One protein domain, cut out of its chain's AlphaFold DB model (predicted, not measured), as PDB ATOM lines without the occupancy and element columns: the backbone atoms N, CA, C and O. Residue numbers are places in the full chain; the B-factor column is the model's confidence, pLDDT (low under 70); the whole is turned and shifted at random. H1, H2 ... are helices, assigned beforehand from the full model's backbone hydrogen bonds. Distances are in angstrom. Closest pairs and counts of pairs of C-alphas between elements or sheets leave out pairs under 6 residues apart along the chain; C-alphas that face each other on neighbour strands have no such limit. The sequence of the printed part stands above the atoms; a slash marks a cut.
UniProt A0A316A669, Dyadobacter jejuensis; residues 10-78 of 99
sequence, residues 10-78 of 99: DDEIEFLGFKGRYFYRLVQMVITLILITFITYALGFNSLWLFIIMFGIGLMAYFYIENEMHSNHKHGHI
ATOM      1  N   ASP A  10      21.255  46.363   9.934       52.69
ATOM      2  CA  ASP A  10      20.813  45.188   9.171       52.69
ATOM      3  C   ASP A  10      21.816  44.666   8.125       52.69
ATOM      4  O   ASP A  10      21.689  43.521   7.687       52.69
ATOM      5  N   ASP A  11      22.784  45.485   7.697       56.53
ATOM      6  CA  ASP A  11      23.862  45.079   6.781       56.53
ATOM      7  C   ASP A  11      25.105  44.565   7.531       56.53
ATOM      8  O   ASP A  11      25.989  43.981   6.901       56.53
ATOM      9  N   GLU A  12      25.184  44.786   8.848       57.09
ATOM     10  CA  GLU A  12      26.288  44.328   9.706       57.09
ATOM     11  C   GLU A  12      25.951  43.060  10.490       57.09
ATOM     12  O   GLU A  12      26.851  42.306  10.858       57.09
ATOM     13  N   ILE A  13      24.668  42.815  10.746       61.22
ATOM     14  CA  ILE A  13      24.208  41.604  11.419       61.22
ATOM     15  C   ILE A  13      24.101  40.489  10.374       61.22
ATOM     16  O   ILE A  13      23.291  40.577   9.454       61.22
ATOM     17  N   GLU A  14      24.902  39.433  10.510       65.25
ATOM     18  CA  GLU A  14      24.830  38.232   9.672       65.25
ATOM     19  C   GLU A  14      24.312  37.041  10.485       65.25
ATOM     20  O   GLU A  14      24.815  36.734  11.566       65.25
ATOM     21  N   PHE A  15      23.313  36.346   9.947       63.16
ATOM     22  CA  PHE A  15      22.762  35.113  10.500       63.16
ATOM     23  C   PHE A  15      22.983  33.981   9.501       63.16
ATOM     24  O   PHE A  15      22.439  34.018   8.399       63.16
ATOM     25  N   LEU A  16      23.777  32.970   9.877       65.06
ATOM     26  CA  LEU A  16      24.054  31.788   9.039       65.06
ATOM     27  C   LEU A  16      24.540  32.142   7.612       65.06
ATOM     28  O   LEU A  16      24.188  31.474   6.647       65.06
ATOM     29  N   GLY A  17      25.328  33.213   7.470       67.56
ATOM     30  CA  GLY A  17      25.832  33.682   6.172       67.56
ATOM     31  C   GLY A  17      24.871  34.580   5.382       67.56
ATOM     32  O   GLY A  17      25.267  35.115   4.350       67.56
ATOM     33  N   PHE A  18      23.646  34.813   5.869       66.19
ATOM     34  CA  PHE A  18      22.732  35.815   5.320       66.19
ATOM     35  C   PHE A  18      22.843  37.135   6.083       66.19
ATOM     36  O   PHE A  18      22.677  37.163   7.303       66.19
ATOM     37  N   LYS A  19      23.035  38.256   5.374       72.81
ATOM     38  CA  LYS A  19      22.882  39.581   6.006       72.81
ATOM     39  C   LYS A  19      21.449  39.747   6.499       72.81
ATOM     40  O   LYS A  19      20.512  39.297   5.832       72.81
ATOM     41  N   GLY A  20      21.276  40.437   7.620       71.62
ATOM     42  CA  GLY A  20      20.008  40.618   8.319       71.62
ATOM     43  C   GLY A  20      18.885  41.040   7.381       71.62
ATOM     44  O   GLY A  20      17.824  40.424   7.376       71.62
ATOM     45  N   ARG A  21      19.145  41.986   6.469       75.75
ATOM     46  CA  ARG A  21      18.175  42.402   5.439       75.75
ATOM     47  C   ARG A  21      17.621  41.243   4.593       75.75
ATOM     48  O   ARG A  21      16.422  41.209   4.310       75.75
ATOM     49  N   TYR A  22      18.470  40.318   4.151       81.94
ATOM     50  CA  TYR A  22      18.048  39.160   3.354       81.94
ATOM     51  C   TYR A  22      17.396  38.087   4.221       81.94
ATOM     52  O   TYR A  22      16.429  37.467   3.784       81.94
ATOM     53  N   PHE A  23      17.865  37.927   5.459       81.50
ATOM     54  CA  PHE A  23      17.243  37.043   6.436       81.50
ATOM     55  C   PHE A  23      15.802  37.475   6.758       81.50
ATOM     56  O   PHE A  23      14.883  36.666   6.647       81.50
ATOM     57  N   TYR A  24      15.561  38.761   7.039       82.56
ATOM     58  CA  TYR A  24      14.210  39.297   7.253       82.56
ATOM     59  C   TYR A  24      13.308  39.085   6.035       82.56
ATOM     60  O   TYR A  24      12.142  38.717   6.181       82.56
ATOM     61  N   ARG A  25      13.851  39.255   4.823       84.94
ATOM     62  CA  ARG A  25      13.115  38.995   3.579       84.94
ATOM     63  C   ARG A  25      12.764  37.514   3.409       84.94
ATOM     64  O   ARG A  25      11.649  37.212   2.990       84.94
ATOM     65  N   LEU A  26      13.677  36.603   3.749       86.75
ATOM     66  CA  LEU A  26      13.423  35.160   3.767       86.75
ATOM     67  C   LEU A  26      12.310  34.805   4.757       86.75
ATOM     68  O   LEU A  26      11.353  34.134   4.379       86.75
ATOM     69  N   VAL A  27      12.387  35.310   5.991       89.00
ATOM     70  CA  VAL A  27      11.364  35.083   7.026       89.00
ATOM     71  C   VAL A  27       9.998  35.592   6.566       89.00
ATOM     72  O   VAL A  27       9.008  34.862   6.643       89.00
ATOM     73  N   GLN A  28       9.934  36.812   6.027       90.50
ATOM     74  CA  GLN A  28       8.693  37.379   5.504       90.50
ATOM     75  C   GLN A  28       8.106  36.522   4.370       90.50
ATOM     76  O   GLN A  28       6.890  36.326   4.307       90.50
ATOM     77  N   MET A  29       8.956  35.987   3.490       90.56
ATOM     78  CA  MET A  29       8.533  35.125   2.387       90.56
ATOM     79  C   MET A  29       7.966  33.794   2.895       90.56
ATOM     80  O   MET A  29       6.885  33.400   2.461       90.56
ATOM     81  N   VAL A  30       8.615  33.162   3.878       91.38
ATOM     82  CA  VAL A  30       8.124  31.927   4.513       91.38
ATOM     83  C   VAL A  30       6.759  32.146   5.165       91.38
ATOM     84  O   VAL A  30       5.833  31.378   4.914       91.38
ATOM     85  N   ILE A  31       6.594  33.221   5.941       94.50
ATOM     86  CA  ILE A  31       5.305  33.563   6.568       94.50
ATOM     87  C   ILE A  31       4.220  33.762   5.500       94.50
ATOM     88  O   ILE A  31       3.108  33.253   5.636       94.50
ATOM     89  N   THR A  32       4.550  34.461   4.412       93.50
ATOM     90  CA  THR A  32       3.621  34.699   3.299       93.50
ATOM     91  C   THR A  32       3.204  33.391   2.620       93.50
ATOM     92  O   THR A  32       2.016  33.186   2.380       93.50
ATOM     93  N   LEU A  33       4.143  32.474   2.354       92.50
ATOM     94  CA  LEU A  33       3.835  31.166   1.766       92.50
ATOM     95  C   LEU A  33       2.924  30.330   2.667       92.50
ATOM     96  O   LEU A  33       1.972  29.719   2.182       92.50
ATOM     97  N   ILE A  34       3.179  30.336   3.977       91.81
ATOM     98  CA  ILE A  34       2.340  29.637   4.955       91.81
ATOM     99  C   ILE A  34       0.907  30.180   4.900       91.81
ATOM    100  O   ILE A  34      -0.040  29.405   4.767       91.81
ATOM    101  N   LEU A  35       0.738  31.506   4.925       93.88
ATOM    102  CA  LEU A  35      -0.579  32.144   4.834       93.88
ATOM    103  C   LEU A  35      -1.309  31.793   3.531       93.88
ATOM    104  O   LEU A  35      -2.480  31.417   3.569       93.88
ATOM    105  N   ILE A  36      -0.623  31.861   2.386       92.12
ATOM    106  CA  ILE A  36      -1.205  31.500   1.084       92.12
ATOM    107  C   ILE A  36      -1.644  30.034   1.075       92.12
ATOM    108  O   ILE A  36      -2.727  29.730   0.572       92.12
ATOM    109  N   THR A  37      -0.841  29.141   1.656       90.25
ATOM    110  CA  THR A  37      -1.157  27.709   1.759       90.25
ATOM    111  C   THR A  37      -2.445  27.491   2.548       90.25
ATOM    112  O   THR A  37      -3.318  26.752   2.100       90.25
ATOM    113  N   PHE A  38      -2.617  28.176   3.682       90.69
ATOM    114  CA  PHE A  38      -3.845  28.073   4.475       90.69
ATOM    115  C   PHE A  38      -5.069  28.630   3.743       90.69
ATOM    116  O   PHE A  38      -6.125  28.001   3.771       90.69
ATOM    117  N   ILE A  39      -4.936  29.769   3.056       93.00
ATOM    118  CA  ILE A  39      -6.037  30.366   2.285       93.00
ATOM    119  C   ILE A  39      -6.462  29.436   1.146       93.00
ATOM    120  O   ILE A  39      -7.646  29.164   0.973       93.00
ATOM    121  N   THR A  40      -5.505  28.915   0.379       90.94
ATOM    122  CA  THR A  40      -5.810  28.000  -0.730       90.94
ATOM    123  C   THR A  40      -6.378  26.675  -0.240       90.94
ATOM    124  O   THR A  40      -7.323  26.165  -0.837       90.94
ATOM    125  N   TYR A  41      -5.884  26.148   0.880       89.12
ATOM    126  CA  TYR A  41      -6.477  24.976   1.515       89.12
ATOM    127  C   TYR A  41      -7.929  25.228   1.956       89.12
ATOM    128  O   TYR A  41      -8.797  24.399   1.691       89.12
ATOM    129  N   ALA A  42      -8.228  26.393   2.543       90.38
ATOM    130  CA  ALA A  42      -9.591  26.769   2.934       90.38
ATOM    131  C   ALA A  42     -10.556  26.885   1.737       90.38
ATOM    132  O   ALA A  42     -11.752  26.648   1.888       90.38
ATOM    133  N   LEU A  43     -10.044  27.194   0.542       92.62
ATOM    134  CA  LEU A  43     -10.808  27.194  -0.712       92.62
ATOM    135  C   LEU A  43     -11.052  25.782  -1.284       92.62
ATOM    136  O   LEU A  43     -11.688  25.653  -2.328       92.62
ATOM    137  N   GLY A  44     -10.566  24.726  -0.624       89.88
ATOM    138  CA  GLY A  44     -10.798  23.335  -1.013       89.88
ATOM    139  C   GLY A  44      -9.777  22.766  -2.002       89.88
ATOM    140  O   GLY A  44     -10.017  21.713  -2.593       89.88
ATOM    141  N   PHE A  45      -8.633  23.430  -2.199       88.75
ATOM    142  CA  PHE A  45      -7.560  22.887  -3.031       88.75
ATOM    143  C   PHE A  45      -6.884  21.681  -2.365       88.75
ATOM    144  O   PHE A  45      -6.744  21.599  -1.145       88.75
ATOM    145  N   ASN A  46      -6.422  20.737  -3.190       89.88
ATOM    146  CA  ASN A  46      -5.749  19.532  -2.718       89.88
ATOM    147  C   ASN A  46      -4.427  19.883  -2.010       89.88
ATOM    148  O   ASN A  46      -3.535  20.499  -2.600       89.88
ATOM    149  N   SER A  47      -4.296  19.439  -0.759       83.81
ATOM    150  CA  SER A  47      -3.150  19.736   0.102       83.81
ATOM    151  C   SER A  47      -1.823  19.220  -0.459       83.81
ATOM    152  O   SER A  47      -0.823  19.923  -0.357       83.81
ATOM    153  N   LEU A  48      -1.793  18.048  -1.104       88.00
ATOM    154  CA  LEU A  48      -0.559  17.486  -1.669       88.00
ATOM    155  C   LEU A  48      -0.009  18.354  -2.803       88.00
ATOM    156  O   LEU A  48       1.178  18.677  -2.820       88.00
ATOM    157  N   TRP A  49      -0.880  18.781  -3.720       88.00
ATOM    158  CA  TRP A  49      -0.489  19.668  -4.815       88.00
ATOM    159  C   TRP A  49      -0.040  21.034  -4.300       88.00
ATOM    160  O   TRP A  49       0.969  21.560  -4.769       88.00
ATOM    161  N   LEU A  50      -0.733  21.574  -3.295       88.94
ATOM    162  CA  LEU A  50      -0.333  22.821  -2.650       88.94
ATOM    163  C   LEU A  50       1.049  22.721  -2.010       88.94
ATOM    164  O   LEU A  50       1.872  23.601  -2.240       88.94
ATOM    165  N   PHE A  51       1.342  21.649  -1.271       87.31
ATOM    166  CA  PHE A  51       2.659  21.468  -0.666       87.31
ATOM    167  C   PHE A  51       3.771  21.412  -1.713       87.31
ATOM    168  O   PHE A  51       4.777  22.096  -1.550       87.31
ATOM    169  N   ILE A  52       3.583  20.662  -2.803       91.50
ATOM    170  CA  ILE A  52       4.587  20.555  -3.874       91.50
ATOM    171  C   ILE A  52       4.843  21.925  -4.518       91.50
ATOM    172  O   ILE A  52       5.995  22.331  -4.678       91.50
ATOM    173  N   ILE A  53       3.778  22.659  -4.853       92.12
ATOM    174  CA  ILE A  53       3.881  23.978  -5.489       92.12
ATOM    175  C   ILE A  53       4.548  24.981  -4.541       92.12
ATOM    176  O   ILE A  53       5.495  25.661  -4.933       92.12
ATOM    177  N   MET A  54       4.098  25.057  -3.288       90.31
ATOM    178  CA  MET A  54       4.613  26.016  -2.307       90.31
ATOM    179  C   MET A  54       6.058  25.709  -1.916       90.31
ATOM    180  O   MET A  54       6.854  26.633  -1.757       90.31
ATOM    181  N   PHE A  55       6.430  24.429  -1.844       91.19
ATOM    182  CA  PHE A  55       7.816  24.013  -1.654       91.19
ATOM    183  C   PHE A  55       8.701  24.438  -2.832       91.19
ATOM    184  O   PHE A  55       9.769  25.013  -2.623       91.19
ATOM    185  N   GLY A  56       8.235  24.237  -4.069       93.69
ATOM    186  CA  GLY A  56       8.938  24.693  -5.271       93.69
ATOM    187  C   GLY A  56       9.128  26.212  -5.309       93.69
ATOM    188  O   GLY A  56      10.227  26.691  -5.593       93.69
ATOM    189  N   ILE A  57       8.088  26.980  -4.966       93.00
ATOM    190  CA  ILE A  57       8.165  28.446  -4.871       93.00
ATOM    191  C   ILE A  57       9.152  28.862  -3.775       93.00
ATOM    192  O   ILE A  57       9.983  29.739  -4.008       93.00
ATOM    193  N   GLY A  58       9.102  28.216  -2.606       92.06
ATOM    194  CA  GLY A  58      10.016  28.482  -1.495       92.06
ATOM    195  C   GLY A  58      11.481  28.254  -1.869       92.06
ATOM    196  O   GLY A  58      12.316  29.121  -1.614       92.06
ATOM    197  N   LEU A  59      11.786  27.142  -2.546       93.38
ATOM    198  CA  LEU A  59      13.126  26.844  -3.061       93.38
ATOM    199  C   LEU A  59      13.598  27.882  -4.080       93.38
ATOM    200  O   LEU A  59      14.700  28.413  -3.951       93.38
ATOM    201  N   MET A  60      12.768  28.206  -5.075       92.94
ATOM    202  CA  MET A  60      13.120  29.211  -6.083       92.94
ATOM    203  C   MET A  60      13.390  30.577  -5.449       92.94
ATOM    204  O   MET A  60      14.358  31.247  -5.804       92.94
ATOM    205  N   ALA A  61      12.566  30.982  -4.486       89.75
ATOM    206  CA  ALA A  61      12.731  32.248  -3.796       89.75
ATOM    207  C   ALA A  61      13.966  32.256  -2.874       89.75
ATOM    208  O   ALA A  61      14.642  33.281  -2.798       89.75
ATOM    209  N   TYR A  62      14.313  31.129  -2.240       89.88
ATOM    210  CA  TYR A  62      15.571  30.985  -1.501       89.88
ATOM    211  C   TYR A  62      16.784  31.216  -2.413       89.88
ATOM    212  O   TYR A  62      17.571  32.127  -2.153       89.88
ATOM    213  N   PHE A  63      16.884  30.482  -3.526       90.81
ATOM    214  CA  PHE A  63      18.000  30.634  -4.466       90.81
ATOM    215  C   PHE A  63      18.048  32.024  -5.101       90.81
ATOM    216  O   PHE A  63      19.126  32.568  -5.336       90.81
ATOM    217  N   TYR A  64      16.889  32.632  -5.359       89.81
ATOM    218  CA  TYR A  64      16.820  34.000  -5.855       89.81
ATOM    219  C   TYR A  64      17.419  34.997  -4.854       89.81
ATOM    220  O   TYR A  64      18.238  35.829  -5.239       89.81
ATOM    221  N   ILE A  65      17.045  34.898  -3.574       86.69
ATOM    222  CA  ILE A  65      17.547  35.784  -2.514       86.69
ATOM    223  C   ILE A  65      19.044  35.552  -2.278       86.69
ATOM    224  O   ILE A  65      19.790  36.518  -2.126       86.69
ATOM    225  N   GLU A  66      19.497  34.298  -2.285       85.12
ATOM    226  CA  GLU A  66      20.912  33.939  -2.159       85.12
ATOM    227  C   GLU A  66      21.742  34.507  -3.321       85.12
ATOM    228  O   GLU A  66      22.754  35.178  -3.102       85.12
ATOM    229  N   ASN A  67      21.273  34.343  -4.560       86.56
ATOM    230  CA  ASN A  67      21.938  34.891  -5.740       86.56
ATOM    231  C   ASN A  67      21.939  36.430  -5.741       86.56
ATOM    232  O   ASN A  67      22.947  37.056  -6.073       86.56
ATOM    233  N   GLU A  68      20.837  37.064  -5.329       82.69
ATOM    234  CA  GLU A  68      20.761  38.520  -5.170       82.69
ATOM    235  C   GLU A  68      21.734  39.013  -4.088       82.69
ATOM    236  O   GLU A  68      22.399  40.036  -4.268       82.69
ATOM    237  N   MET A  69      21.862  38.278  -2.980       78.50
ATOM    238  CA  MET A  69      22.824  38.577  -1.927       78.50
ATOM    239  C   MET A  69      24.258  38.480  -2.441       78.50
ATOM    240  O   MET A  69      25.021  39.427  -2.265       78.50
ATOM    241  N   HIS A  70      24.615  37.388  -3.120       76.06
ATOM    242  CA  HIS A  70      25.945  37.205  -3.705       76.06
ATOM    243  C   HIS A  70      26.263  38.292  -4.738       76.06
ATOM    244  O   HIS A  70      27.348  38.880  -4.716       76.06
ATOM    245  N   SER A  71      25.305  38.618  -5.609       73.06
ATOM    246  CA  SER A  71      25.458  39.676  -6.607       73.06
ATOM    247  C   SER A  71      25.671  41.047  -5.958       73.06
ATOM    248  O   SER A  71      26.598  41.765  -6.335       73.06
ATOM    249  N   ASN A  72      24.893  41.396  -4.933       67.44
ATOM    250  CA  ASN A  72      25.037  42.674  -4.229       67.44
ATOM    251  C   ASN A  72      26.288  42.724  -3.338       67.44
ATOM    252  O   ASN A  72      26.827  43.805  -3.105       67.44
ATOM    253  N   HIS A  73      26.791  41.578  -2.868       62.00
ATOM    254  CA  HIS A  73      28.087  41.498  -2.191       62.00
ATOM    255  C   HIS A  73      29.238  41.771  -3.174       62.00
ATOM    256  O   HIS A  73      30.185  42.474  -2.828       62.00
ATOM    257  N   LYS A  74      29.128  41.273  -4.415       46.72
ATOM    258  CA  LYS A  74      30.139  41.432  -5.472       46.72
ATOM    259  C   LYS A  74      30.145  42.825  -6.116       46.72
ATOM    260  O   LYS A  74      31.211  43.326  -6.454       46.72
ATOM    261  N   HIS A  75      28.980  43.456  -6.276       45.66
ATOM    262  CA  HIS A  75      28.842  44.763  -6.941       45.66
ATOM    263  C   HIS A  75      28.764  45.951  -5.968       45.66
ATOM    264  O   HIS A  75      28.640  47.097  -6.400       45.66
ATOM    265  N   GLY A  76      28.862  45.691  -4.660       47.00
ATOM    266  CA  GLY A  76      28.584  46.679  -3.625       47.00
ATOM    267  C   GLY A  76      27.085  46.965  -3.521       47.00
ATOM    268  O   GLY A  76      26.330  46.842  -4.486       47.00
ATOM    269  N   HIS A  77      26.634  47.339  -2.322       50.91
ATOM    270  CA  HIS A  77      25.242  47.720  -2.098       50.91
ATOM    271  C   HIS A  77      24.876  48.804  -3.119       50.91
ATOM    272  O   HIS A  77      25.491  49.871  -3.120       50.91
ATOM    273  N   ILE A  78      23.904  48.529  -4.002       44.91
ATOM    274  CA  ILE A  78      23.372  49.523  -4.937       44.91
ATOM    275  C   ILE A  78      22.695  50.586  -4.077       44.91
ATOM    276  O   ILE A  78      21.516  50.505  -3.727       44.91
TER     277      ILE A  78
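Overview. This is residues 10 to 78 of the 99 residues of a protein of Dyadobacter jejuensis (UniProt A0A316A669). Two long helices, H2 and H1, lie side by side as a helical hairpin, joined at one end by a tight link. At the other end, residues 10 to 19 form a small loop before H1. The printed part has 69 residues with two named helices, H1 then H2, and no named strand; the class is all helix. It is a loose rod, with a radius of gyration of the C-alphas of 14.8 A and spans of 46 by 21 by 17 A.

Arrangement. H2, residues 47 to 75, touches H1, residues 20 to 42, with 14 pairs of C-alphas within 8 A. The closest C-alphas are those of Tyr 41 and Ser 47, 6.4 A apart. The two run opposite ways at a shallow tilt of 16 degrees. In H1 and H2 every O i to N i+4 pair is within hydrogen-bond range. Residues 14 to 15 pair antiparallel with residues 18 to 19.

Along the chain. H2 measures 41.2 A from C-alpha 47 to C-alpha 75, at (28.842, 44.763, -6.941). H1 measures 33.1 A from C-alpha 20, at (20.008, 40.618, 8.319), to C-alpha 42.

Size, cuts and confidence. The C-alphas farthest apart, of Gly 44 and Gly 76, are 45.9 A apart. The printed part has no cut. Mean pLDDT of the printed part is 80.8; residues 10 to 18 and 72 to 78 are under 70.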